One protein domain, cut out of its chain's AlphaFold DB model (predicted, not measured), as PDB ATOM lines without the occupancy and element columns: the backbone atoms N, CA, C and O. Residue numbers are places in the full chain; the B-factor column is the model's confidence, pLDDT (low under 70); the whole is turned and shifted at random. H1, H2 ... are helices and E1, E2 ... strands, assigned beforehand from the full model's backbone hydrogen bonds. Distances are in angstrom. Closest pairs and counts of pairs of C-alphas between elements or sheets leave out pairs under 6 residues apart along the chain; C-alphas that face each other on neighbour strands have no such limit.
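Overview. This is residues 5 to 199 of the 481 residues of an uncharacterized protein of Succinivibrio dextrinosolvens (UniProt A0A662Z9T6). A twisted five-stranded sheet forms a wall, with H6 over one face; the long helix H5 crosses that same face near its E7 edge and runs on to a second lobe. There the helical hairpin H2 and H3, the small two-stranded sheet E1 E2 and the short H8 gather round H5, while H1 stands away from the other named elements and residues 68 to 73 stick out. The printed part has 195 residues, mixed in class, in the order H1 H2 H3 E1 H4 E2 H5 E3 E4 H6 H7 E5 E6 E7 H8; the large sheet runs E4 E3 E5 E6 E7, antiparallel throughout. It is only just compact, close to loose, with a radius of gyration of the C-alphas of 19.2 A and spans of 48 by 46 by 30 A.

Along the chain. The large sheet holds E3, residues 106 to 114, 26.5 A; E4, 121 to 126; E5, 148 to 157, 26.8 A; E6, 172 to 177; and E7, 183 to 189. H5, residues 81 to 100, spans 28.8 A from C-alpha 81 at (-56.468, 46.294, 6.624) to C-alpha 100 at (-47.034, 29.059, 27.619). H6 is 129 to 139, H7 144 to 147. H1 is 10 to 18, from C-alpha 10 at (-32.655, 55.100, 14.408); H2 is 25 to 33, H3 40 to 50, E1 57 to 61, H4 65 to 68, E2 76 to 80 and H8 194 to 198.

Arrangement. N 123 and O 110 (E4, E3) are 2.9 A apart, N 109 and O 154 (E3, E5) 2.9 A, N 153 and O 175 (E5, E6) 2.8 A, N 174 and O 187 (E6, E7) 2.9 A, within hydrogen-bond range. E5 E6 E7 form a meander, each strand the antiparallel neighbour of the one before. E4, H6 H7, E5 form a split strand-helix-strand unit, E3 between its same-way strands, with a right-handed crossover. H5 and H6 lie on the same face, making two layers, helices over a sheet. H5, at a height over the sheet of 8.9 A, runs across the strands, at 89 degrees to E7 on the local plane; H6, at 9.1 A, is over E4 and E3. H7 is not on the sheet, but only just, with 4 pairs of C-alphas within 10 A. H3 stands at the sheet's level, C-alphas of Leu 40 and Met 184, its closest to E7, 5.1 A apart. H5 is the hub: it only just touches H2, H3 and H8, with 3 pairs of C-alphas within 8 A each, and H6 only at their ends, again only just with 3 pairs; the closest C-alphas are Glu 26 and Leu 81, 6.9 A, Leu 47 and Thr 85, 6.7 A, Arg 196 and Asn 91, 6.9 A, and Phe 129 and Lys 100, 5.7 A. H2 and H3, a hairpin, touch at a shallow tilt of 11 degrees, opposite ways, closest at the C-alphas of Val 32 and Lys 43, 5.8 A. E1 and E2 are antiparallel, N 60 and O 77 2.8 A apart. H4 and H8 are close but not clearly touching, the C-alphas of Phe 66 and Phe 197 6.8 A apart. Every O i to N i+4 pair is within hydrogen-bond range in H1, H2, H3, H5 and H6; H8 has 0 of 1, with 2 of 2 O i to N i+3 pairs, and H4 and H7 are too short for such a pair.

Size, cuts and confidence. The C-alphas farthest apart, of Asp 72 and Asp 143, are 56.0 A apart. The printed part has no cut; the link E5 to E6, residues 158 to 171, is long. The mean pLDDT of the printed part is 86.4; residues 65 to 75, 118, 122, 143 and 159 to 169 are under 70.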
ATOM      1  N   ARG A   5     -42.073  55.309  15.908       95.88
ATOM      2  CA  ARG A   5     -41.279  54.612  16.923       95.88
ATOM      3  C   ARG A   5     -41.114  53.101  16.669       95.88
ATOM      4  O   ARG A   5     -40.198  52.530  17.241       95.88
ATOM      5  N   PHE A   6     -41.940  52.435  15.861       94.81
ATOM      6  CA  PHE A   6     -41.780  50.997  15.581       94.81
ATOM      7  C   PHE A   6     -40.753  50.681  14.486       94.81
ATOM      8  O   PHE A   6     -40.342  49.534  14.362       94.81
ATOM      9  N   VAL A   7     -40.272  51.678  13.739       92.69
ATOM     10  CA  VAL A   7     -39.122  51.503  12.836       92.69
ATOM     11  C   VAL A   7     -37.909  51.055  13.656       92.69
ATOM     12  O   VAL A   7     -37.664  51.637  14.713       92.69
ATOM     13  N   ASN A   8     -37.157  50.050  13.196       89.75
ATOM     14  CA  ASN A   8     -35.993  49.508  13.914       89.75
ATOM     15  C   ASN A   8     -34.767  50.428  13.813       89.75
ATOM     16  O   ASN A   8     -34.163  50.757  14.832       89.75
ATOM     17  N   SER A   9     -34.475  50.946  12.618       92.06
ATOM     18  CA  SER A   9     -33.403  51.922  12.389       92.06
ATOM     19  C   SER A   9     -33.638  53.254  13.107       92.06
ATOM     20  O   SER A   9     -34.677  53.900  12.933       92.06
ATOM     21  N   ARG A  10     -32.645  53.728  13.873       93.94
ATOM     22  CA  ARG A  10     -32.655  55.100  14.408       93.94
ATOM     23  C   ARG A  10     -32.701  56.150  13.308       93.94
ATOM     24  O   ARG A  10     -33.472  57.102  13.420       93.94
ATOM     25  N   ASP A  11     -31.905  55.977  12.269       96.25
ATOM     26  CA  ASP A  11     -31.680  57.025  11.278       96.25
ATOM     27  C   ASP A  11     -32.907  57.222  10.391       96.25
ATOM     28  O   ASP A  11     -33.276  58.352  10.076       96.25
ATOM     29  N   ILE A  12     -33.624  56.136  10.088       95.31
ATOM     30  CA  ILE A  12     -34.918  56.221   9.409       95.31
ATOM     31  C   ILE A  12     -35.957  56.893  10.312       95.31
ATOM     32  O   ILE A  12     -36.694  57.749   9.830       95.31
ATOM     33  N   ARG A  13     -36.015  56.587  11.620       96.31
ATOM     34  CA  ARG A  13     -36.934  57.289  12.543       96.31
ATOM     35  C   ARG A  13     -36.699  58.793  12.532       96.31
ATOM     36  O   ARG A  13     -37.641  59.557  12.349       96.31
ATOM     37  N   GLU A  14     -35.452  59.209  12.737       97.50
ATOM     38  CA  GLU A  14     -35.068  60.623  12.759       97.50
ATOM     39  C   GLU A  14     -35.419  61.316  11.439       97.50
ATOM     40  O   GLU A  14     -35.981  62.413  11.451       97.50
ATOM     41  N   TYR A  15     -35.174  60.646  10.312       97.62
ATOM     42  CA  TYR A  15     -35.529  61.146   8.990       97.62
ATOM     43  C   TYR A  15     -37.044  61.306   8.799       97.62
ATOM     44  O   TYR A  15     -37.504  62.366   8.377       97.62
ATOM     45  N   LEU A  16     -37.840  60.300   9.170       97.31
ATOM     46  CA  LEU A  16     -39.301  60.358   9.066       97.31
ATOM     47  C   LEU A  16     -39.904  61.452   9.958       97.31
ATOM     48  O   LEU A  16     -40.811  62.157   9.518       97.31
ATOM     49  N   TYR A  17     -39.381  61.645  11.175       98.25
ATOM     50  CA  TYR A  17     -39.793  62.765  12.028       98.25
ATOM     51  C   TYR A  17     -39.412  64.119  11.427       98.25
ATOM     52  O   TYR A  17     -40.209  65.052  11.481       98.25
ATOM     53  N   ALA A  18     -38.218  64.241  10.838       98.06
ATOM     54  CA  ALA A  18     -37.781  65.477  10.190       98.06
ATOM     55  C   ALA A  18     -38.660  65.852   8.983       98.06
ATOM     56  O   ALA A  18     -38.838  67.036   8.698       98.06
ATOM     57  N   LEU A  19     -39.223  64.852   8.301       96.88
ATOM     58  CA  LEU A  19     -40.166  65.034   7.198       96.88
ATOM     59  C   LEU A  19     -41.611  65.305   7.643       96.88
ATOM     60  O   LEU A  19     -42.439  65.586   6.778       96.88
ATOM     61  N   ASP A  20     -41.923  65.198   8.941       96.94
ATOM     62  CA  ASP A  20     -43.307  65.138   9.443       96.94
ATOM     63  C   ASP A  20     -44.128  64.076   8.679       96.94
ATOM     64  O   ASP A  20     -45.232  64.317   8.189       96.94
ATOM     65  N   TYR A  21     -43.523  62.897   8.473       96.31
ATOM     66  CA  TYR A  21     -44.062  61.882   7.574       96.31
ATOM     67  C   TYR A  21     -45.309  61.199   8.152       96.31
ATOM     68  O   TYR A  21     -45.285  60.613   9.235       96.31
ATOM     69  N   CYS A  22     -46.397  61.200   7.381       94.94
ATOM     70  CA  CYS A  22     -47.637  60.515   7.733       94.94
ATOM     71  C   CYS A  22     -47.637  59.079   7.197       94.94
ATOM     72  O   CYS A  22     -47.742  58.872   5.991       94.94
ATOM     73  N   LEU A  23     -47.577  58.098   8.100       94.62
ATOM     74  CA  LEU A  23     -47.654  56.678   7.749       94.62
ATOM     75  C   LEU A  23     -49.071  56.277   7.292       94.62
ATOM     76  O   LEU A  23     -50.051  56.629   7.959       94.62
ATOM     77  N   SER A  24     -49.172  55.493   6.215       92.38
ATOM     78  CA  SER A  24     -50.409  54.809   5.799       92.38
ATOM     79  C   SER A  24     -50.751  53.623   6.711       92.38
ATOM     80  O   SER A  24     -49.927  53.197   7.528       92.38
ATOM     81  N   GLY A  25     -51.971  53.082   6.607       93.25
ATOM     82  CA  GLY A  25     -52.412  51.942   7.411       93.25
ATOM     83  C   GLY A  25     -51.527  50.701   7.249       93.25
ATOM     84  O   GLY A  25     -51.093  50.115   8.244       93.25
ATOM     85  N   GLU A  26     -51.176  50.339   6.013       91.25
ATOM     86  CA  GLU A  26     -50.285  49.213   5.719       91.25
ATOM     87  C   GLU A  26     -48.852  49.437   6.216       91.25
ATOM     88  O   GLU A  26     -48.240  48.501   6.731       91.25
ATOM     89  N   GLN A  27     -48.333  50.669   6.144       92.25
ATOM     90  CA  GLN A  27     -47.019  51.008   6.697       92.25
ATOM     91  C   GLN A  27     -47.013  50.871   8.223       92.25
ATOM     92  O   GLN A  27     -46.078  50.297   8.777       92.25
ATOM     93  N   LYS A  28     -48.061  51.348   8.914       96.06
ATOM     94  CA  LYS A  28     -48.206  51.171  10.370       96.06
ATOM     95  C   LYS A  28     -48.227  49.688  10.739       96.06
ATOM     96  O   LYS A  28     -47.485  49.282  11.629       96.06
ATOM     97  N   LEU A  29     -49.044  48.885  10.050       95.31
ATOM     98  CA  LEU A  29     -49.149  47.444  10.291       95.31
ATOM     99  C   LEU A  29     -47.807  46.737  10.079       95.31
ATOM    100  O   LEU A  29     -47.356  46.005  10.958       95.31
ATOM    101  N   PHE A  30     -47.163  46.986   8.938       92.19
ATOM    102  CA  PHE A  30     -45.861  46.416   8.599       92.19
ATOM    103  C   PHE A  30     -44.803  46.762   9.648       92.19
ATOM    104  O   PHE A  30     -44.117  45.873  10.148       92.19
ATOM    105  N   LEU A  31     -44.699  48.041  10.020       92.75
ATOM    106  CA  LEU A  31     -43.718  48.501  10.997       92.75
ATOM    107  C   LEU A  31     -43.944  47.882  12.369       92.75
ATOM    108  O   LEU A  31     -42.980  47.481  13.009       92.75
ATOM    109  N   VAL A  32     -45.194  47.777  12.822       95.44
ATOM    110  CA  VAL A  32     -45.499  47.131  14.103       95.44
ATOM    111  C   VAL A  32     -45.146  45.646  14.061       95.44
ATOM    112  O   VAL A  32     -44.524  45.165  15.000       95.44
ATOM    113  N   ASP A  33     -45.495  44.924  12.994       92.00
ATOM    114  CA  ASP A  33     -45.225  43.486  12.875       92.00
ATOM    115  C   ASP A  33     -43.723  43.168  12.782       92.00
ATOM    116  O   ASP A  33     -43.226  42.298  13.496       92.00
ATOM    117  N   LYS A  34     -42.981  43.924  11.960       88.06
ATOM    118  CA  LYS A  34     -41.533  43.748  11.743       88.06
ATOM    119  C   LYS A  34     -40.656  44.465  12.775       88.06
ATOM    120  O   LYS A  34     -39.428  44.424  12.677       88.06
ATOM    121  N   CYS A  35     -41.253  45.106  13.778       90.19
ATOM    122  CA  CYS A  35     -40.502  45.711  14.871       90.19
ATOM    123  C   CYS A  35     -39.974  44.632  15.814       90.19
ATOM    124  O   CYS A  35     -40.732  43.798  16.308       90.19
ATOM    125  N   TYR A  36     -38.692  44.689  16.144       86.25
ATOM    126  CA  TYR A  36     -38.076  43.776  17.109       86.25
ATOM    127  C   TYR A  36     -37.395  44.489  18.286       86.25
ATOM    128  O   TYR A  36     -36.949  43.846  19.230       86.25
ATOM    129  N   ARG A  37     -37.399  45.826  18.271       88.69
ATOM    130  CA  ARG A  37     -36.903  46.700  19.345       88.69
ATOM    131  C   ARG A  37     -37.888  46.879  20.507       88.69
ATOM    132  O   ARG A  37     -37.494  47.255  21.606       88.69
ATOM    133  N   ILE A  38     -39.182  46.673  20.256       93.00
ATOM    134  CA  ILE A  38     -40.267  46.932  21.214       93.00
ATOM    135  C   ILE A  38     -40.887  45.600  21.662       93.00
ATOM    136  O   ILE A  38     -41.144  44.747  20.803       93.00
ATOM    137  N   PRO A  39     -41.177  45.416  22.969       95.56
ATOM    138  CA  PRO A  39     -41.838  44.217  23.465       95.56
ATOM    139  C   PRO A  39     -43.134  43.897  22.715       95.56
ATOM    140  O   PRO A  39     -43.947  44.771  22.405       95.56
ATOM    141  N   LEU A  40     -43.357  42.610  22.458       95.94
ATOM    142  CA  LEU A  40     -44.505  42.096  21.723       95.94
ATOM    143  C   LEU A  40     -45.829  42.523  22.348       95.94
ATOM    144  O   LEU A  40     -46.751  42.834  21.611       95.94
ATOM    145  N   GLU A  41     -45.929  42.615  23.672       97.00
ATOM    146  CA  GLU A  41     -47.140  43.117  24.333       97.00
ATOM    147  C   GLU A  41     -47.524  44.528  23.855       97.00
ATOM    148  O   GLU A  41     -48.679  44.781  23.508       97.00
ATOM    149  N   GLU A  42     -46.548  45.429  23.751       97.62
ATOM    150  CA  GLU A  42     -46.768  46.792  23.273       97.62
ATOM    151  C   GLU A  42     -47.044  46.834  21.761       97.62
ATOM    152  O   GLU A  42     -47.849  47.652  21.304       97.62
ATOM    153  N   LYS A  43     -46.457  45.916  20.981       97.38
ATOM    154  CA  LYS A  43     -46.806  45.725  19.562       97.38
ATOM    155  C   LYS A  43     -48.257  45.264  19.395       97.38
ATOM    156  O   LYS A  43     -48.990  45.850  18.604       97.38
ATOM    157  N   LEU A  44     -48.714  44.280  20.173       97.88
ATOM    158  CA  LEU A  44     -50.105  43.806  20.136       97.88
ATOM    159  C   LEU A  44     -51.087  44.916  20.528       97.88
ATOM    160  O   LEU A  44     -52.140  45.048  19.906       97.88
ATOM    161  N   PHE A  45     -50.731  45.749  21.510       98.19
ATOM    162  CA  PHE A  45     -51.512  46.942  21.835       98.19
ATOM    163  C   PHE A  45     -51.576  47.923  20.655       98.19
ATOM    164  O   PHE A  45     -52.644  48.452  20.359       98.19
ATOM    165  N   ALA A  46     -50.468  48.141  19.942       98.31
ATOM    166  CA  ALA A  46     -50.444  49.004  18.763       98.31
ATOM    167  C   ALA A  46     -51.324  48.479  17.617       98.31
ATOM    168  O   ALA A  46     -52.005  49.271  16.968       98.31
ATOM    169  N   LEU A  47     -51.362  47.159  17.403       98.19
ATOM    170  CA  LEU A  47     -52.269  46.528  16.438       98.19
ATOM    171  C   LEU A  47     -53.744  46.734  16.821       98.19
ATOM    172  O   LEU A  47     -54.567  47.026  15.960       98.19
ATOM    173  N   GLU A  48     -54.088  46.643  18.108       98.06
ATOM    174  CA  GLU A  48     -55.445  46.945  18.594       98.06
ATOM    175  C   GLU A  48     -55.809  48.429  18.426       98.06
ATOM    176  O   GLU A  48     -56.940  48.759  18.075       98.06
ATOM    177  N   VAL A  49     -54.849  49.338  18.631       98.00
ATOM    178  CA  VAL A  49     -55.041  50.765  18.338       98.00
ATOM    179  C   VAL A  49     -55.283  50.986  16.845       98.00
ATOM    180  O   VAL A  49     -56.169  51.764  16.500       98.00
ATOM    181  N   LEU A  50     -54.556  50.283  15.968       97.25
ATOM    182  CA  LEU A  50     -54.766  50.354  14.520       97.25
ATOM    183  C   LEU A  50     -56.180  49.892  14.130       97.25
ATOM    184  O   LEU A  50     -56.823  50.545  13.322       97.25
ATOM    185  N   LEU A  51     -56.713  48.844  14.769       97.69
ATOM    186  CA  LEU A  51     -58.092  48.371  14.560       97.69
ATOM    187  C   LEU A  51     -59.185  49.355  15.014       97.69
ATOM    188  O   LEU A  51     -60.359  49.164  14.681       97.69
ATOM    189  N   ALA A  52     -58.832  50.364  15.814       96.12
ATOM    190  CA  ALA A  52     -59.743  51.430  16.223       96.12
ATOM    191  C   ALA A  52     -59.765  52.612  15.234       96.12
ATOM    192  O   ALA A  52     -60.637  53.480  15.348       96.12
ATOM    193  N   GLU A  53     -58.822  52.664  14.289       95.38
ATOM    194  CA  GLU A  53     -58.821  53.617  13.177       95.38
ATOM    195  C   GLU A  53     -59.843  53.182  12.095       95.38
ATOM    196  O   GLU A  53     -60.450  52.111  12.197       95.38
ATOM    197  N   PRO A  54     -60.169  54.028  11.100       96.06
ATOM    198  CA  PRO A  54     -60.995  53.609   9.969       96.06
ATOM    199  C   PRO A  54     -60.337  52.475   9.171       96.06
ATOM    200  O   PRO A  54     -59.129  52.488   8.971       96.06
ATOM    201  N   ASP A  55     -61.144  51.534   8.674       97.38
ATOM    202  CA  ASP A  55     -60.640  50.459   7.812       97.38
ATOM    203  C   ASP A  55     -60.219  51.010   6.441       97.38
ATOM    204  O   ASP A  55     -60.878  51.897   5.887       97.38
ATOM    205  N   GLU A  56     -59.150  50.449   5.887       94.69
ATOM    206  CA  GLU A  56     -58.538  50.847   4.617       94.69
ATOM    207  C   GLU A  56     -58.430  49.619   3.701       94.69
ATOM    208  O   GLU A  56     -58.250  48.495   4.175       94.69
ATOM    209  N   GLU A  57     -58.536  49.812   2.382       93.62
ATOM    210  CA  GLU A  57     -58.170  48.757   1.432       93.62
ATOM    211  C   GLU A  57     -56.672  48.823   1.153       93.62
ATOM    212  O   GLU A  57     -56.166  49.844   0.684       93.62
ATOM    213  N   VAL A  58     -55.977  47.717   1.405       89.06
ATOM    214  CA  VAL A  58     -54.533  47.596   1.197       89.06
ATOM    215  C   VAL A  58     -54.239  46.714  -0.001       89.06
ATOM    216  O   VAL A  58     -54.918  45.714  -0.229       89.06
ATOM    217  N   THR A  59     -53.212  47.076  -0.766       85.31
ATOM    218  CA  THR A  59     -52.759  46.268  -1.903       85.31
ATOM    219  C   THR A  59     -51.819  45.171  -1.416       85.31
ATOM    220  O   THR A  59     -50.837  45.449  -0.726       85.31
ATOM    221  N   ILE A  60     -52.106  43.930  -1.799       83.50
ATOM    222  CA  ILE A  60     -51.359  42.738  -1.397       83.50
ATOM    223  C   ILE A  60     -50.922  41.923  -2.612       83.50
ATOM    224  O   ILE A  60     -51.559  41.961  -3.668       83.50
ATOM    225  N   ARG A  61     -49.861  41.133  -2.454       78.56
ATOM    226  CA  ARG A  61     -49.561  40.014  -3.350       78.56
ATOM    227  C   ARG A  61     -50.586  38.897  -3.125       78.56
ATOM    228  O   ARG A  61     -50.967  38.620  -1.985       78.56
ATOM    229  N   HIS A  62     -51.024  38.263  -4.213       77.00
ATOM    230  CA  HIS A  62     -51.985  37.160  -4.170       77.00
ATOM    231  C   HIS A  62     -51.528  36.045  -3.197       77.00
ATOM    232  O   HIS A  62     -50.412  35.539  -3.353       77.00
ATOM    233  N   PRO A  63     -52.365  35.603  -2.232       71.19
ATOM    234  CA  PRO A  63     -51.977  34.625  -1.205       71.19
ATOM    235  C   PRO A  63     -51.467  33.274  -1.737       71.19
ATOM    236  O   PRO A  63     -50.545  32.704  -1.155       71.19
ATOM    237  N   ASP A  64     -51.997  32.788  -2.869       71.62
ATOM    238  CA  ASP A  64     -51.517  31.555  -3.529       71.62
ATOM    239  C   ASP A  64     -50.009  31.561  -3.842       71.62
ATOM    240  O   ASP A  64     -49.422  30.492  -4.021       71.62
ATOM    241  N   PHE A  65     -49.356  32.731  -3.857       69.50
ATOM    242  CA  PHE A  65     -47.898  32.835  -3.931       69.50
ATOM    243  C   PHE A  65     -47.195  31.957  -2.885       69.50
ATOM    244  O   PHE A  65     -46.266  31.221  -3.222       69.50
ATOM    245  N   PHE A  66     -47.676  31.967  -1.636       67.94
ATOM    246  CA  PHE A  66     -47.082  31.202  -0.534       67.94
ATOM    247  C   PHE A  66     -47.378  29.699  -0.611       67.94
ATOM    248  O   PHE A  66     -46.712  28.911   0.060       67.94
ATOM    249  N   VAL A  67     -48.362  29.296  -1.421       64.88
ATOM    250  CA  VAL A  67     -48.817  27.904  -1.534       64.88
ATOM    251  C   VAL A  67     -48.203  27.211  -2.752       64.88
ATOM    252  O   VAL A  67     -47.711  26.091  -2.629       64.88
ATOM    253  N   GLU A  68     -48.215  27.857  -3.921       64.06
ATOM    254  CA  GLU A  68     -47.878  27.211  -5.201       64.06
ATOM    255  C   GLU A  68     -46.685  27.837  -5.947       64.06
ATOM    256  O   GLU A  68     -46.235  27.248  -6.931       64.06
ATOM    257  N   GLN A  69     -46.153  28.988  -5.501       59.91
ATOM    258  CA  GLN A  69     -45.123  29.778  -6.209       59.91
ATOM    259  C   GLN A  69     -45.360  29.848  -7.739       59.91
ATOM    260  O   GLN A  69     -44.557  29.330  -8.529       59.91
ATOM    261  N   PRO A  70     -46.490  30.422  -8.194       56.12
ATOM    262  CA  PRO A  70     -46.863  30.407  -9.604       56.12
ATOM    263  C   PRO A  70     -45.824  31.124 -10.483       56.12
ATOM    264  O   PRO A  70     -45.217  32.116 -10.096       56.12
ATOM    265  N   LYS A  71     -45.615  30.601 -11.698       53.19
ATOM    266  CA  LYS A  71     -44.524  31.007 -12.609       53.19
ATOM    267  C   LYS A  71     -44.783  32.283 -13.421       53.19
ATOM    268  O   LYS A  71     -43.871  32.723 -14.112       53.19
ATOM    269  N   ASP A  72     -45.978  32.865 -13.344       44.44
ATOM    270  CA  ASP A  72     -46.381  34.016 -14.156       44.44
ATOM    271  C   ASP A  72     -47.039  35.106 -13.294       44.44
ATOM    272  O   ASP A  72     -48.140  34.901 -12.790       44.44
ATOM    273  N   GLY A  73     -46.365  36.261 -13.196       52.81
ATOM    274  CA  GLY A  73     -46.880  37.582 -12.805       52.81
ATOM    275  C   GLY A  73     -47.749  37.639 -11.548       52.81
ATOM    276  O   GLY A  73     -48.955  37.410 -11.630       52.81
ATOM    277  N   ASP A  74     -47.159  38.047 -10.421       59.66
ATOM    278  CA  ASP A  74     -47.887  38.321  -9.182       59.66
ATOM    279  C   ASP A  74     -49.071  39.255  -9.444       59.66
ATOM    280  O   ASP A  74     -48.915  40.445  -9.729       59.66
ATOM    281  N   LYS A  75     -50.286  38.708  -9.374       65.25
ATOM    282  CA  LYS A  75     -51.486  39.537  -9.381       65.25
ATOM    283  C   LYS A  75     -51.536  40.266  -8.047       65.25
ATOM    284  O   LYS A  75     -51.486  39.639  -6.991       65.25
ATOM    285  N   SER A  76     -51.622  41.587  -8.104       73.75
ATOM    286  CA  SER A  76     -51.975  42.379  -6.934       73.75
ATOM    287  C   SER A  76     -53.478  42.279  -6.692       73.75
ATOM    288  O   SER A  76     -54.268  42.360  -7.636       73.75
ATOM    289  N   GLU A  77     -53.864  42.125  -5.435       83.25
ATOM    290  CA  GLU A  77     -55.253  42.145  -4.978       83.25
ATOM    291  C   GLU A  77     -55.426  43.194  -3.881       83.25
ATOM    292  O   GLU A  77     -54.441  43.747  -3.390       83.25
ATOM    293  N   THR A  78     -56.673  43.483  -3.506       87.44
ATOM    294  CA  THR A  78     -56.973  44.331  -2.351       87.44
ATOM    295  C   THR A  78     -57.634  43.528  -1.238       87.44
ATOM    296  O   THR A  78     -58.416  42.611  -1.489       87.44
ATOM    297  N   GLU A  79     -57.308  43.869   0.006       90.56
ATOM    298  CA  GLU A  79     -57.927  43.297   1.201       90.56
ATOM    299  C   GLU A  79     -58.163  44.391   2.254       90.56
ATOM    300  O   GLU A  79     -57.524  45.439   2.235       90.56
ATOM    301  N   SER A  80     -59.082  44.144   3.187       95.81
ATOM    302  CA  SER A  80     -59.284  44.978   4.376       95.81
ATOM    303  C   SER A  80     -58.056  44.939   5.293       95.81
ATOM    304  O   SER A  80     -57.644  43.868   5.760       95.81
ATOM    305  N   LEU A  81     -57.521  46.119   5.624       96.00
ATOM    306  CA  LEU A  81     -56.468  46.294   6.624       96.00
ATOM    307  C   LEU A  81     -56.880  45.683   7.968       96.00
ATOM    308  O   LEU A  81     -56.078  45.016   8.627       96.00
ATOM    309  N   HIS A  82     -58.136  45.871   8.380       97.88
ATOM    310  CA  HIS A  82     -58.655  45.308   9.623       97.88
ATOM    311  C   HIS A  82     -58.725  43.784   9.604       97.88
ATOM    312  O   HIS A  82     -58.439  43.156  10.626       97.88
ATOM    313  N   ALA A  83     -59.126  43.173   8.485       95.81
ATOM    314  CA  ALA A  83     -59.155  41.717   8.358       95.81
ATOM    315  C   ALA A  83     -57.743  41.133   8.506       95.81
ATOM    316  O   ALA A  83     -57.534  40.236   9.330       95.81
ATOM    317  N   LEU A  84     -56.772  41.722   7.803       95.00
ATOM    318  CA  LEU A  84     -55.371  41.327   7.878       95.00
ATOM    319  C   LEU A  84     -54.803  41.504   9.296       95.00
ATOM    320  O   LEU A  84     -54.233  40.571   9.863       95.00
ATOM    321  N   THR A  85     -55.031  42.671   9.904       97.69
ATOM    322  CA  THR A  85     -54.560  42.994  11.261       97.69
ATOM    323  C   THR A  85     -55.136  42.035  12.305       97.69
ATOM    324  O   THR A  85     -54.403  41.548  13.165       97.69
ATOM    325  N   LYS A  86     -56.432  41.696  12.222       97.69
ATOM    326  CA  LYS A  86     -57.069  40.719  13.126       97.69
ATOM    327  C   LYS A  86     -56.459  39.329  12.996       97.69
ATOM    328  O   LYS A  86     -56.242  38.676  14.012       97.69
ATOM    329  N   GLY A  87     -56.190  38.883  11.770       96.06
ATOM    330  CA  GLY A  87     -55.561  37.588  11.529       96.06
ATOM    331  C   GLY A  87     -54.145  37.508  12.098       96.06
ATOM    332  O   GLY A  87     -53.821  36.549  12.796       96.06
ATOM    333  N   ILE A  88     -53.326  38.545  11.885       95.62
ATOM    334  CA  ILE A  88     -51.970  38.643  12.454       95.62
ATOM    335  C   ILE A  88     -52.028  38.632  13.988       95.62
ATOM    336  O   ILE A  88     -51.296  37.890  14.646       95.62
ATOM    337  N   LEU A  89     -52.938  39.412  14.573       97.12
ATOM    338  CA  LEU A  89     -53.130  39.476  16.020       97.12
ATOM    339  C   LEU A  89     -53.534  38.116  16.611       97.12
ATOM    340  O   LEU A  89     -53.021  37.716  17.659       97.12
ATOM    341  N   GLU A  90     -54.432  37.393  15.939       96.81
ATOM    342  CA  GLU A  90     -54.856  36.055  16.354       96.81
ATOM    343  C   GLU A  90     -53.713  35.039  16.240       96.81
ATOM    344  O   GLU A  90     -53.493  34.272  17.178       96.81
ATOM    345  N   ASN A  91     -52.918  35.089  15.164       95.81
ATOM    346  CA  ASN A  91     -51.715  34.267  15.022       95.81
ATOM    347  C   ASN A  91     -50.772  34.460  16.222       95.81
ATOM    348  O   ASN A  91     -50.394  33.482  16.870       95.81
ATOM    349  N   TYR A  92     -50.454  35.707  16.593       96.31
ATOM    350  CA  TYR A  92     -49.615  35.981  17.766       96.31
ATOM    351  C   TYR A  92     -50.227  35.465  19.071       96.31
ATOM    352  O   TYR A  92     -49.521  34.866  19.886       96.31
ATOM    353  N   ARG A  93     -51.533  35.656  19.285       96.69
ATOM    354  CA  ARG A  93     -52.229  35.160  20.485       96.69
ATOM    355  C   ARG A  93     -52.152  33.644  20.604       96.69
ATOM    356  O   ARG A  93     -51.862  33.134  21.689       96.69
ATOM    357  N   ILE A  94     -52.367  32.932  19.498       96.50
ATOM    358  CA  ILE A  94     -52.255  31.474  19.453       96.50
ATOM    359  C   ILE A  94     -50.814  31.054  19.750       96.50
ATOM    360  O   ILE A  94     -50.616  30.184  20.594       96.50
ATOM    361  N   LEU A  95     -49.807  31.688  19.145       96.00
ATOM    362  CA  LEU A  95     -48.399  31.366  19.405       96.00
ATOM    363  C   LEU A  95     -47.999  31.591  20.865       96.00
ATOM    364  O   LEU A  95     -47.361  30.729  21.464       96.00
ATOM    365  N   ILE A  96     -48.410  32.711  21.467       97.00
ATOM    366  CA  ILE A  96     -48.147  33.003  22.883       97.00
ATOM    367  C   ILE A  96     -48.822  31.959  23.780       97.00
ATOM    368  O   ILE A  96     -48.224  31.499  24.754       97.00
ATOM    369  N   SER A  97     -50.055  31.569  23.450       96.75
ATOM    370  CA  SER A  97     -50.781  30.505  24.149       96.75
ATOM    371  C   SER A  97     -50.047  29.164  24.031       96.75
ATOM    372  O   SER A  97     -49.772  28.523  25.044       96.75
ATOM    373  N   LEU A  98     -49.641  28.771  22.820       95.38
ATOM    374  CA  LEU A  98     -48.880  27.544  22.570       95.38
ATOM    375  C   LEU A  98     -47.540  27.535  23.307       95.38
ATOM    376  O   LEU A  98     -47.178  26.509  23.875       95.38
ATOM    377  N   LEU A  99     -46.822  28.657  23.339       96.25
ATOM    378  CA  LEU A  99     -45.560  28.775  24.065       96.25
ATOM    379  C   LEU A  99     -45.739  28.581  25.573       96.25
ATOM    380  O   LEU A  99     -44.867  28.009  26.208       96.25
ATOM    381  N   LYS A 100     -46.832  29.080  26.161       95.44
ATOM    382  CA  LYS A 100     -47.034  29.059  27.619       95.44
ATOM    383  C   LYS A 100     -47.713  27.786  28.123       95.44
ATOM    384  O   LYS A 100     -47.473  27.388  29.259       95.44
ATOM    385  N   ASN A 101     -48.564  27.158  27.312       93.75
ATOM    386  CA  ASN A 101     -49.315  25.979  27.732       93.75
ATOM    387  C   ASN A 101     -48.397  24.761  27.880       93.75
ATOM    388  O   ASN A 101     -47.632  24.420  26.978       93.75
ATOM    389  N   GLU A 102     -48.508  24.056  29.001       87.44
ATOM    390  CA  GLU A 102     -47.835  22.774  29.189       87.44
ATOM    391  C   GLU A 102     -48.591  21.678  28.437       87.44
ATOM    392  O   GLU A 102     -49.774  21.435  28.680       87.44
ATOM    393  N   GLU A 103     -47.907  21.007  27.513       85.69
ATOM    394  CA  GLU A 103     -48.489  19.933  26.711       85.69
ATOM    395  C   GLU A 103     -47.668  18.653  26.891       85.69
ATOM    396  O   GLU A 103     -46.435  18.698  26.786       85.69
ATOM    397  N   PRO A 104     -48.311  17.496  27.151       82.88
ATOM    398  CA  PRO A 104     -47.612  16.225  27.234       82.88
ATOM    399  C   PRO A 104     -46.816  15.965  25.961       82.88
ATOM    400  O   PRO A 104     -47.328  16.077  24.850       82.88
ATOM    401  N   GLY A 105     -45.557  15.586  26.141       85.12
ATOM    402  CA  GLY A 105     -44.669  15.333  25.022       85.12
ATOM    403  C   GLY A 105     -44.133  16.599  24.342       85.12
ATOM    404  O   GLY A 105     -43.848  16.581  23.145       85.12
ATOM    405  N   SER A 106     -43.979  17.678  25.106       90.88
ATOM    406  CA  SER A 106     -43.172  18.836  24.735       90.88
ATOM    407  C   SER A 106     -42.074  19.081  25.770       90.88
ATOM    408  O   SER A 106     -42.160  18.603  26.902       90.88
ATOM    409  N   TYR A 107     -41.027  19.795  25.370       92.06
ATOM    410  CA  TYR A 107     -39.978  20.283  26.262       92.06
ATOM    411  C   TYR A 107     -39.484  21.646  25.783       92.06
ATOM    412  O   TYR A 107     -39.700  22.027  24.633       92.06
ATOM    413  N   TYR A 108     -38.815  22.372  26.669       93.75
ATOM    414  CA  TYR A 108     -38.275  23.693  26.391       93.75
ATOM    415  C   TYR A 108     -36.756  23.629  26.379       93.75
ATOM    416  O   TYR A 108     -36.151  23.029  27.265       93.75
ATOM    417  N   GLU A 109     -36.145  24.248  25.383       93.38
ATOM    418  CA  GLU A 109     -34.705  24.461  25.306       93.38
ATOM    419  C   GLU A 109     -34.436  25.956  25.419       93.38
ATOM    420  O   GLU A 109     -35.019  26.752  24.673       93.38
ATOM    421  N   LEU A 110     -33.592  26.327  26.378       93.38
ATOM    422  CA  LEU A 110     -33.139  27.697  26.557       93.38
ATOM    423  C   LEU A 110     -31.796  27.855  25.832       93.38
ATOM    424  O   LEU A 110     -30.978  26.941  25.735       93.38
ATOM    425  N   SER A 111     -31.572  29.010  25.238       90.94
ATOM    426  CA  SER A 111     -30.298  29.352  24.621       90.94
ATOM    427  C   SER A 111     -30.075  30.839  24.775       90.94
ATOM    428  O   SER A 111     -31.018  31.622  24.680       90.94
ATOM    429  N   ILE A 112     -28.834  31.227  25.015       88.69
ATOM    430  CA  ILE A 112     -28.482  32.620  25.263       88.69
ATOM    431  C   ILE A 112     -27.526  33.076  24.172       88.69
ATOM    432  O   ILE A 112     -26.674  32.311  23.714       88.69
ATOM    433  N   LEU A 113     -27.701  34.320  23.751       86.31
ATOM    434  CA  LEU A 113     -26.752  35.049  22.932       86.31
ATOM    435  C   LEU A 113     -26.245  36.228  23.754       86.31
ATOM    436  O   LEU A 113     -27.021  37.110  24.128       86.31
ATOM    437  N   GLU A 114     -24.953  36.233  24.052       84.12
ATOM    438  CA  GLU A 114     -24.293  37.364  24.701       84.12
ATOM    439  C   GLU A 114     -24.135  38.541  23.728       84.12
ATOM    440  O   GLU A 114     -24.079  38.374  22.505       84.12
ATOM    441  N   LYS A 115     -24.065  39.759  24.269       81.12
ATOM    442  CA  LYS A 115     -23.843  40.973  23.478       81.12
ATOM    443  C   LYS A 115     -22.506  40.881  22.743       81.12
ATOM    444  O   LYS A 115     -21.469  40.627  23.346       81.12
ATOM    445  N   GLY A 116     -22.534  41.126  21.435       71.50
ATOM    446  CA  GLY A 116     -21.351  41.053  20.573       71.50
ATOM    447  C   GLY A 116     -20.981  39.639  20.110       71.50
ATOM    448  O   GLY A 116     -20.051  39.491  19.321       71.50
ATOM    449  N   CYS A 117     -21.702  38.603  20.543       74.06
ATOM    450  CA  CYS A 117     -21.535  37.251  20.017       74.06
ATOM    451  C   CYS A 117     -22.415  37.017  18.782       74.06
ATOM    452  O   CYS A 117     -23.447  37.661  18.597       74.06
ATOM    453  N   SER A 118     -22.013  36.062  17.936       69.94
ATOM    454  CA  SER A 118     -22.762  35.666  16.732       69.94
ATOM    455  C   SER A 118     -23.477  34.320  16.862       69.94
ATOM    456  O   SER A 118     -24.187  33.919  15.947       69.94
ATOM    457  N   GLU A 119     -23.261  33.591  17.956       75.81
ATOM    458  CA  GLU A 119     -23.758  32.227  18.124       75.81
ATOM    459  C   GLU A 119     -24.463  32.064  19.465       75.81
ATOM    460  O   GLU A 119     -23.956  32.472  20.511       75.81
ATOM    461  N   PHE A 120     -25.638  31.438  19.423       80.06
ATOM    462  CA  PHE A 120     -26.326  30.994  20.624       80.06
ATOM    463  C   PHE A 120     -25.612  29.774  21.196       80.06
ATOM    464  O   PHE A 120     -25.335  28.817  20.471       80.06
ATOM    465  N   TYR A 121     -25.407  29.753  22.506       78.19
ATOM    466  CA  TYR A 121     -25.029  28.527  23.197       78.19
ATOM    467  C   TYR A 121     -26.269  27.880  23.811       78.19
ATOM    468  O   TYR A 121     -27.081  28.526  24.479       78.19
ATOM    469  N   SER A 122     -26.431  26.581  23.547       67.38
ATOM    470  CA  SER A 122     -27.542  25.800  24.088       67.38
ATOM    471  C   SER A 122     -27.316  25.560  25.575       67.38
ATOM    472  O   SER A 122     -26.293  25.000  25.979       67.38
ATOM    473  N   PHE A 123     -28.278  25.985  26.388       73.06
ATOM    474  CA  PHE A 123     -28.223  25.865  27.832       73.06
ATOM    475  C   PHE A 123     -29.514  25.243  28.350       73.06
ATOM    476  O   PHE A 123     -30.574  25.837  28.254       73.06
ATOM    477  N   ALA A 124     -29.393  24.075  28.971       86.06
ATOM    478  CA  ALA A 124     -30.443  23.387  29.715       86.06
ATOM    479  C   ALA A 124     -31.771  23.102  28.973       86.06
ATOM    480  O   ALA A 124     -32.204  23.738  28.011       86.06
ATOM    481  N   ARG A 125     -32.443  22.054  29.448       91.88
ATOM    482  CA  ARG A 125     -33.775  21.672  28.984       91.88
ATOM    483  C   ARG A 125     -34.716  21.650  30.163       91.88
ATOM    484  O   ARG A 125     -34.366  21.132  31.223       91.88
ATOM    485  N   PHE A 126     -35.911  22.171  29.948       93.25
ATOM    486  CA  PHE A 126     -36.898  22.380  30.989       93.25
ATOM    487  C   PHE A 126     -38.225  21.715  30.617       93.25
ATOM    488  O   PHE A 126     -38.582  21.646  29.435       93.25
ATOM    489  N   PRO A 127     -38.972  21.208  31.609       92.31
ATOM    490  CA  PRO A 127     -40.268  20.583  31.372       92.31
ATOM    491  C   PRO A 127     -41.383  21.603  31.102       92.31
ATOM    492  O   PRO A 127     -42.405  21.230  30.534       92.31
ATOM    493  N   SER A 128     -41.211  22.870  31.495       94.50
ATOM    494  CA  SER A 128     -42.230  23.907  31.321       94.50
ATOM    495  C   SER A 128     -41.650  25.286  31.023       94.50
ATOM    496  O   SER A 128     -40.483  25.565  31.298       94.50
ATOM    497  N   PHE A 129     -42.503  26.170  30.501       95.31
ATOM    498  CA  PHE A 129     -42.166  27.570  30.255       95.31
ATOM    499  C   PHE A 129     -41.717  28.276  31.544       95.31
ATOM    500  O   PHE A 129     -40.676  28.926  31.572       95.31
ATOM    501  N   GLU A 130     -42.479  28.109  32.629       95.38
ATOM    502  CA  GLU A 130     -42.192  28.752  33.915       95.38
ATOM    503  C   GLU A 130     -40.859  28.277  34.508       95.38
ATOM    504  O   GLU A 130     -40.068  29.092  34.977       95.38
ATOM    505  N   THR A 131     -40.566  26.975  34.431       94.81
ATOM    506  CA  THR A 131     -39.284  26.443  34.919       94.81
ATOM    507  C   THR A 131     -38.099  26.932  34.093       94.81
ATOM    508  O   THR A 131     -37.058  27.221  34.676       94.81
ATOM    509  N   ALA A 132     -38.254  27.099  32.776       94.06
ATOM    510  CA  ALA A 132     -37.208  27.671  31.931       94.06
ATOM    511  C   ALA A 132     -36.919  29.141  32.264       94.06
ATOM    512  O   ALA A 132     -35.763  29.531  32.419       94.06
ATOM    513  N   VAL A 133     -37.971  29.954  32.417       94.06
ATOM    514  CA  VAL A 133     -37.839  31.376  32.771       94.06
ATOM    515  C   VAL A 133     -37.234  31.548  34.164       94.06
ATOM    516  O   VAL A 133     -36.373  32.405  34.353       94.06
ATOM    517  N   ASN A 134     -37.661  30.743  35.138       93.31
ATOM    518  CA  ASN A 134     -37.106  30.798  36.489       93.31
ATOM    519  C   ASN A 134     -35.651  30.323  36.517       93.31
ATOM    520  O   ASN A 134     -34.830  30.999  37.124       93.31
ATOM    521  N   GLY A 135     -35.317  29.249  35.791       91.06
ATOM    522  CA  GLY A 135     -33.936  28.778  35.655       91.06
ATOM    523  C   GLY A 135     -33.008  29.867  35.111       91.06
ATOM    524  O   GLY A 135     -31.988  30.160  35.724       91.06
ATOM    525  N   TYR A 136     -33.415  30.565  34.044       91.69
ATOM    526  CA  TYR A 136     -32.661  31.719  33.537       91.69
ATOM    527  C   TYR A 136     -32.448  32.800  34.608       91.69
ATOM    528  O   TYR A 136     -31.340  33.299  34.785       91.69
ATOM    529  N   LYS A 137     -33.508  33.165  35.339       90.56
ATOM    530  CA  LYS A 137     -33.446  34.220  36.359       90.56
ATOM    531  C   LYS A 137     -32.610  33.838  37.583       90.56
ATOM    532  O   LYS A 137     -32.126  34.744  38.257       90.56
ATOM    533  N   GLU A 138     -32.496  32.547  37.886       88.44
ATOM    534  CA  GLU A 138     -31.648  32.008  38.953       88.44
ATOM    535  C   GLU A 138     -30.170  31.977  38.541       88.44
ATOM    536  O   GLU A 138     -29.315  32.332  39.353       88.44
ATOM    537  N   ASP A 139     -29.882  31.611  37.289       85.06
ATOM    538  CA  ASP A 139     -28.515  31.494  36.769       85.06
ATOM    539  C   ASP A 139     -27.890  32.850  36.392       85.06
ATOM    540  O   ASP A 139     -26.673  33.004  36.484       85.06
ATOM    541  N   TYR A 140     -28.705  33.841  36.003       82.81
ATOM    542  CA  TYR A 140     -28.260  35.198  35.662       82.81
ATOM    543  C   TYR A 140     -28.826  36.212  36.661       82.81
ATOM    544  O   TYR A 140     -30.009  36.595  36.600       82.81
ATOM    545  N   SER A 141     -27.961  36.666  37.577       76.06
ATOM    546  CA  SER A 141     -28.280  37.748  38.510       76.06
ATOM    547  C   SER A 141     -28.567  39.054  37.758       76.06
ATOM    548  O   SER A 141     -28.307  39.161  36.562       76.06
ATOM    549  N   ALA A 142     -29.118  40.063  38.438       71.12
ATOM    550  CA  ALA A 142     -29.407  41.349  37.796       71.12
ATOM    551  C   ALA A 142     -28.154  41.983  37.156       71.12
ATOM    552  O   ALA A 142     -28.260  42.541  36.071       71.12
ATOM    553  N   ASP A 143     -26.982  41.824  37.779       68.31
ATOM    554  CA  ASP A 143     -25.715  42.366  37.271       68.31
ATOM    555  C   ASP A 143     -25.170  41.548  36.079       68.31
ATOM    556  O   ASP A 143     -24.534  42.097  35.183       68.31
ATOM    557  N   ASP A 144     -25.458  40.241  36.017       74.94
ATOM    558  CA  ASP A 144     -25.008  39.361  34.924       74.94
ATOM    559  C   ASP A 144     -25.861  39.505  33.653       74.94
ATOM    560  O   ASP A 144     -25.449  39.112  32.564       74.94
ATOM    561  N   ARG A 145     -27.066  40.075  33.761       77.44
ATOM    562  CA  ARG A 145     -27.971  40.285  32.617       77.44
ATOM    563  C   ARG A 145     -27.496  41.375  31.668       77.44
ATOM    564  O   ARG A 145     -27.905  41.380  30.508       77.44
ATOM    565  N   ASP A 146     -26.594  42.244  32.114       81.69
ATOM    566  CA  ASP A 146     -26.026  43.302  31.281       81.69
ATOM    567  C   ASP A 146     -25.198  42.758  30.110       81.69
ATOM    568  O   ASP A 146     -25.101  43.430  29.080       81.69
ATOM    569  N   SER A 147     -24.640  41.547  30.219       84.31
ATOM    570  CA  SER A 147     -23.924  40.888  29.119       84.31
ATOM    571  C   SER A 147     -24.848  40.125  28.165       84.31
ATOM    572  O   SER A 147     -24.424  39.766  27.066       84.31
ATOM    573  N   VAL A 148     -26.113  39.903  28.533       87.00
ATOM    574  CA  VAL A 148     -27.064  39.126  27.731       87.00
ATOM    575  C   VAL A 148     -27.666  40.001  26.635       87.00
ATOM    576  O   VAL A 148     -28.258  41.047  26.899       87.00
ATOM    577  N   GLY A 149     -27.512  39.567  25.385       84.50
ATOM    578  CA  GLY A 149     -28.132  40.193  24.220       84.50
ATOM    579  C   GLY A 149     -29.543  39.662  23.993       84.50
ATOM    580  O   GLY A 149     -30.493  40.439  23.973       84.50
ATOM    581  N   VAL A 150     -29.681  38.339  23.857       88.94
ATOM    582  CA  VAL A 150     -30.962  37.669  23.581       88.94
ATOM    583  C   VAL A 150     -31.110  36.408  24.416       88.94
ATOM    584  O   VAL A 150     -30.202  35.579  24.495       88.94
ATOM    585  N   VAL A 151     -32.305  36.221  24.968       92.25
ATOM    586  CA  VAL A 151     -32.747  34.972  25.587       92.25
ATOM    587  C   VAL A 151     -33.682  34.269  24.608       92.25
ATOM    588  O   VAL A 151     -34.790  34.727  24.349       92.25
ATOM    589  N   MET A 152     -33.250  33.152  24.036       93.00
ATOM    590  CA  MET A 152     -34.058  32.347  23.123       93.00
ATOM    591  C   MET A 152     -34.646  31.150  23.866       93.00
ATOM    592  O   MET A 152     -33.925  30.357  24.466       93.00
ATOM    593  N   LEU A 153     -35.962  30.983  23.776       94.00
ATOM    594  CA  LEU A 153     -36.672  29.826  24.303       94.00
ATOM    595  C   LEU A 153     -37.394  29.112  23.164       94.00
ATOM    596  O   LEU A 153     -38.266  29.687  22.509       94.00
ATOM    597  N   THR A 154     -37.056  27.846  22.938       93.25
ATOM    598  CA  THR A 154     -37.733  27.010  21.941       93.25
ATOM    599  C   THR A 154     -38.522  25.910  22.636       93.25
ATOM    600  O   THR A 154     -37.948  25.079  23.336       93.25
ATOM    601  N   LYS A 155     -39.842  25.886  22.434       94.38
ATOM    602  CA  LYS A 155     -40.710  24.771  22.813       94.38
ATOM    603  C   LYS A 155     -40.740  23.763  21.672       94.38
ATOM    604  O   LYS A 155     -41.329  24.042  20.630       94.38
ATOM    605  N   TYR A 156     -40.155  22.594  21.883       91.44
ATOM    606  CA  TYR A 156     -40.196  21.479  20.943       91.44
ATOM    607  C   TYR A 156     -41.331  20.521  21.282       91.44
ATOM    608  O   TYR A 156     -41.606  20.247  22.451       91.44
ATOM    609  N   TYR A 157     -41.948  19.962  20.249       88.19
ATOM    610  CA  TYR A 157     -42.909  18.872  20.357       88.19
ATOM    611  C   TYR A 157     -42.234  17.571  19.926       88.19
ATOM    612  O   TYR A 157     -41.553  17.543  18.904       88.19
ATOM    613  N   TYR A 158     -42.454  16.466  20.644       75.31
ATOM    614  CA  TYR A 158     -42.028  15.136  20.193       75.31
ATOM    615  C   TYR A 158     -42.933  14.642  19.050       75.31
ATOM    616  O   TYR A 158     -43.614  13.623  19.168       75.31
ATOM    617  N   SER A 159     -43.001  15.371  17.939       63.41
ATOM    618  CA  SER A 159     -43.665  14.915  16.723       63.41
ATOM    619  C   SER A 159     -42.602  14.534  15.705       63.41
ATOM    620  O   SER A 159     -42.079  15.373  14.980       63.41
ATOM    621  N   GLY A 160     -42.271  13.244  15.663       53.88
ATOM    622  CA  GLY A 160     -41.433  12.686  14.614       53.88
ATOM    623  C   GLY A 160     -42.194  12.637  13.292       53.88
ATOM    624  O   GLY A 160     -42.805  11.619  12.977       53.88
ATOM    625  N   THR A 161     -42.160  13.714  12.516       52.44
ATOM    626  CA  THR A 161     -42.557  13.694  11.106       52.44
ATOM    627  C   THR A 161     -41.327  13.930  10.244       52.44
ATOM    628  O   THR A 161     -40.611  14.916  10.386       52.44
ATOM    629  N   LYS A 162     -41.045  12.960   9.370       49.12
ATOM    630  CA  LYS A 162     -39.997  13.068   8.355       49.12
ATOM    631  C   LYS A 162     -40.471  14.040   7.278       49.12
ATOM    632  O   LYS A 162     -41.538  13.830   6.703       49.12
ATOM    633  N   ASN A 163     -39.682  15.069   6.995       52.81
ATOM    634  CA  ASN A 163     -39.897  15.939   5.841       52.81
ATOM    635  C   ASN A 163     -39.572  15.166   4.530       52.81
ATOM    636  O   ASN A 163     -38.949  14.104   4.571       52.81
ATOM    637  N   ILE A 164     -39.948  15.689   3.356       50.19
ATOM    638  CA  ILE A 164     -39.657  15.151   2.004       50.19
ATOM    639  C   ILE A 164     -38.163  14.878   1.743       50.19
ATOM    640  O   ILE A 164     -37.835  14.103   0.845       50.19
ATOM    641  N   TYR A 165     -37.267  15.462   2.546       54.41
ATOM    642  CA  TYR A 165     -35.815  15.244   2.509       54.41
ATOM    643  C   TYR A 165     -35.299  14.227   3.544       54.41
ATOM    644  O   TYR A 165     -34.097  14.141   3.767       54.41
ATOM    645  N   ASP A 166     -36.191  13.473   4.192       48.72
ATOM    646  CA  ASP A 166     -35.878  12.476   5.231       48.72
ATOM    647  C   ASP A 166     -35.218  13.052   6.506       48.72
ATOM    648  O   ASP A 166     -34.742  12.308   7.365       48.72
ATOM    649  N   ASN A 167     -35.255  14.380   6.666       50.38
ATOM    650  CA  ASN A 167     -34.873  15.088   7.886       50.38
ATOM    651  C   ASN A 167     -36.058  15.135   8.862       50.38
ATOM    652  O   ASN A 167     -37.190  15.413   8.459       50.38
ATOM    653  N   PHE A 168     -35.800  14.901  10.150       49.84
ATOM    654  CA  PHE A 168     -36.740  15.258  11.213       49.84
ATOM    655  C   PHE A 168     -36.735  16.784  11.344       49.84
ATOM    656  O   PHE A 168     -35.749  17.350  11.810       49.84
ATOM    657  N   SER A 169     -37.791  17.462  10.893       55.09
ATOM    658  CA  SER A 169     -38.045  18.836  11.325       55.09
ATOM    659  C   SER A 169     -38.943  18.755  12.542       55.09
ATOM    660  O   SER A 169     -40.135  18.481  12.420       55.09
ATOM    661  N   ASP A 170     -38.365  18.945  13.725       70.75
ATOM    662  CA  ASP A 170     -39.171  19.012  14.934       70.75
ATOM    663  C   ASP A 170     -40.159  20.179  14.798       70.75
ATOM    664  O   ASP A 170     -39.806  21.290  14.386       70.75
ATOM    665  N   ARG A 171     -41.426  19.924  15.120       86.94
ATOM    666  CA  ARG A 171     -42.418  20.983  15.290       86.94
ATOM    667  C   ARG A 171     -42.017  21.794  16.519       86.94
ATOM    668  O   ARG A 171     -41.760  21.213  17.579       86.94
ATOM    669  N   TYR A 172     -41.978  23.118  16.404       90.62
ATOM    670  CA  TYR A 172     -41.603  23.973  17.530       90.62
ATOM    671  C   TYR A 172     -42.247  25.356  17.496       90.62
ATOM    672  O   TYR A 172     -42.596  25.872  16.438       90.62
ATOM    673  N   VAL A 173     -42.346  25.972  18.672       93.75
ATOM    674  CA  VAL A 173     -42.574  27.414  18.831       93.75
ATOM    675  C   VAL A 173     -41.292  28.019  19.378       93.75
ATOM    676  O   VAL A 173     -40.768  27.539  20.382       93.75
ATOM    677  N   ARG A 174     -40.774  29.058  18.727       93.25
ATOM    678  CA  ARG A 174     -39.557  29.749  19.150       93.25
ATOM    679  C   ARG A 174     -39.875  31.183  19.516       93.25
ATOM    680  O   ARG A 174     -40.505  31.904  18.749       93.25
ATOM    681  N   ALA A 175     -39.415  31.579  20.690       94.44
ATOM    682  CA  ALA A 175     -39.600  32.902  21.241       94.44
ATOM    683  C   ALA A 175     -38.254  33.510  21.624       94.44
ATOM    684  O   ALA A 175     -37.366  32.818  22.120       94.44
ATOM    685  N   PHE A 176     -38.131  34.812  21.406       93.12
ATOM    686  CA  PHE A 176     -36.959  35.597  21.754       93.12
ATOM    687  C   PHE A 176     -37.364  36.663  22.751       93.12
ATOM    688  O   PHE A 176     -38.353  37.372  22.547       93.12
ATOM    689  N   PHE A 177     -36.588  36.773  23.811       93.25
ATOM    690  CA  PHE A 177     -36.795  37.704  24.897       93.25
ATOM    691  C   PHE A 177     -35.553  38.567  25.077       93.25
ATOM    692  O   PHE A 177     -34.441  38.139  24.758       93.25
ATOM    693  N   ASN A 178     -35.749  39.765  25.617       91.69
ATOM    694  CA  ASN A 178     -34.636  40.569  26.100       91.69
ATOM    695  C   ASN A 178     -34.088  40.018  27.429       91.69
ATOM    696  O   ASN A 178     -34.590  39.028  27.971       91.69
ATOM    697  N   SER A 179     -33.056  40.670  27.963       90.56
ATOM    698  CA  SER A 179     -32.416  40.293  29.229       90.56
ATOM    699  C   SER A 179     -33.373  40.310  30.433       90.56
ATOM    700  O   SER A 179     -33.175  39.566  31.388       90.56
ATOM    701  N   GLU A 180     -34.456  41.090  30.378       92.25
ATOM    702  CA  GLU A 180     -35.495  41.141  31.419       92.25
ATOM    703  C   GLU A 180     -36.634  40.133  31.210       92.25
ATOM    704  O   GLU A 180     -37.590  40.067  31.991       92.25
ATOM    705  N   VAL A 181     -36.496  39.264  30.207       92.56
ATOM    706  CA  VAL A 181     -37.484  38.245  29.837       92.56
ATOM    707  C   VAL A 181     -38.808  38.860  29.362       92.56
ATOM    708  O   VAL A 181     -39.884  38.278  29.519       92.56
ATOM    709  N   GLU A 182     -38.747  40.037  28.743       94.62
ATOM    710  CA  GLU A 182     -39.861  40.592  27.978       94.62
ATOM    711  C   GLU A 182     -39.853  39.969  26.581       94.62
ATOM    712  O   GLU A 182     -38.817  39.900  25.918       94.62
ATOM    713  N   LEU A 183     -41.003  39.461  26.138       95.31
ATOM    714  CA  LEU A 183     -41.121  38.778  24.851       95.31
ATOM    715  C   LEU A 183     -40.969  39.791  23.715       95.31
ATOM    716  O   LEU A 183     -41.818  40.663  23.579       95.31
ATOM    717  N   MET A 184     -39.941  39.650  22.881       92.88
ATOM    718  CA  MET A 184     -39.641  40.563  21.768       92.88
ATOM    719  C   MET A 184     -40.219  40.045  20.448       92.88
ATOM    720  O   MET A 184     -40.885  40.774  19.707       92.88
ATOM    721  N   HIS A 185     -40.012  38.758  20.164       91.25
ATOM    722  CA  HIS A 185     -40.438  38.121  18.919       91.25
ATOM    723  C   HIS A 185     -40.838  36.660  19.153       91.25
ATOM    724  O   HIS A 185     -40.305  35.994  20.039       91.25
ATOM    725  N   ILE A 186     -41.769  36.142  18.350       92.62
ATOM    726  CA  ILE A 186     -42.204  34.742  18.386       92.62
ATOM    727  C   ILE A 186     -42.573  34.253  16.984       92.62
ATOM    728  O   ILE A 186     -43.166  34.997  16.211       92.62
ATOM    729  N   TYR A 187     -42.227  33.011  16.658       90.12
ATOM    730  CA  TYR A 187     -42.670  32.337  15.438       90.12
ATOM    731  C   TYR A 187     -42.792  30.827  15.670       90.12
ATOM    732  O   TYR A 187     -42.380  30.307  16.713       90.12
ATOM    733  N   ASP A 188     -43.349  30.103  14.703       91.38
ATOM    734  CA  ASP A 188     -43.423  28.647  14.741       91.38
ATOM    735  C   ASP A 188     -42.806  27.954  13.530       91.38
ATOM    736  O   ASP A 188     -42.673  28.514  12.446       91.38
ATOM    737  N   ASN A 189     -42.514  26.675  13.729       87.50
ATOM    738  CA  ASN A 189     -42.330  25.696  12.677       87.50
ATOM    739  C   ASN A 189     -43.432  24.635  12.803       87.50
ATOM    740  O   ASN A 189     -43.480  23.912  13.800       87.50
ATOM    741  N   GLU A 190     -44.315  24.568  11.803       85.75
ATOM    742  CA  GLU A 190     -45.409  23.586  11.683       85.75
ATOM    743  C   GLU A 190     -46.388  23.505  12.883       85.75
ATOM    744  O   GLU A 190     -47.018  22.472  13.114       85.75
ATOM    745  N   CYS A 191     -46.550  24.575  13.675       88.06
ATOM    746  CA  CYS A 191     -47.522  24.627  14.777       88.06
ATOM    747  C   CYS A 191     -48.847  25.289  14.418       88.06
ATOM    748  O   CYS A 191     -49.885  24.862  14.927       88.06
ATOM    749  N   LEU A 192     -48.808  26.333  13.597       87.44
ATOM    750  CA  LEU A 192     -49.996  26.996  13.070       87.44
ATOM    751  C   LEU A 192     -50.448  26.341  11.752       87.44
ATOM    752  O   LEU A 192     -49.605  25.827  11.013       87.44
ATOM    753  N   PRO A 193     -51.749  26.373  11.420       86.44
ATOM    754  CA  PRO A 193     -52.254  25.842  10.153       86.44
ATOM    755  C   PRO A 193     -51.731  26.660   8.954       86.44
ATOM    756  O   PRO A 193     -51.320  27.808   9.122       86.44
ATOM    757  N   GLN A 194     -51.732  26.086   7.746       81.50
ATOM    758  CA  GLN A 194     -51.171  26.731   6.539       81.50
ATOM    759  C   GLN A 194     -51.867  28.059   6.202       81.50
ATOM    760  O   GLN A 194     -51.235  29.003   5.738       81.50
ATOM    761  N   GLU A 195     -53.151  28.179   6.532       85.19
ATOM    762  CA  GLU A 195     -53.962  29.385   6.368       85.19
ATOM    763  C   GLU A 195     -53.396  30.602   7.114       85.19
ATOM    764  O   GLU A 195     -53.775  31.730   6.809       85.19
ATOM    765  N   ARG A 196     -52.456  30.412   8.053       83.38
ATOM    766  CA  ARG A 196     -51.723  31.511   8.700       83.38
ATOM    767  C   ARG A 196     -51.028  32.431   7.696       83.38
ATOM    768  O   ARG A 196     -50.942  33.624   7.957       83.38
ATOM    769  N   PHE A 197     -50.567  31.899   6.558       79.81
ATOM    770  CA  PHE A 197     -49.891  32.677   5.517       79.81
ATOM    771  C   PHE A 197     -50.847  33.627   4.784       79.81
ATOM    772  O   PHE A 197     -50.400  34.574   4.149       79.81
ATOM    773  N   ASN A 198     -52.164  33.462   4.954       84.56
ATOM    774  CA  ASN A 198     -53.127  34.476   4.529       84.56
ATOM    775  C   ASN A 198     -53.046  35.734   5.404       84.56
ATOM    776  O   ASN A 198     -53.477  36.798   4.972       84.56
ATOM    777  N   TYR A 199     -52.478  35.641   6.608       89.69
ATOM    778  CA  TYR A 199     -52.399  36.725   7.582       89.69
ATOM    779  C   TYR A 199     -50.942  37.014   7.960       89.69
ATOM    780  O   TYR A 199     -50.513  36.783   9.091       89.69
TER     781      TYR A 199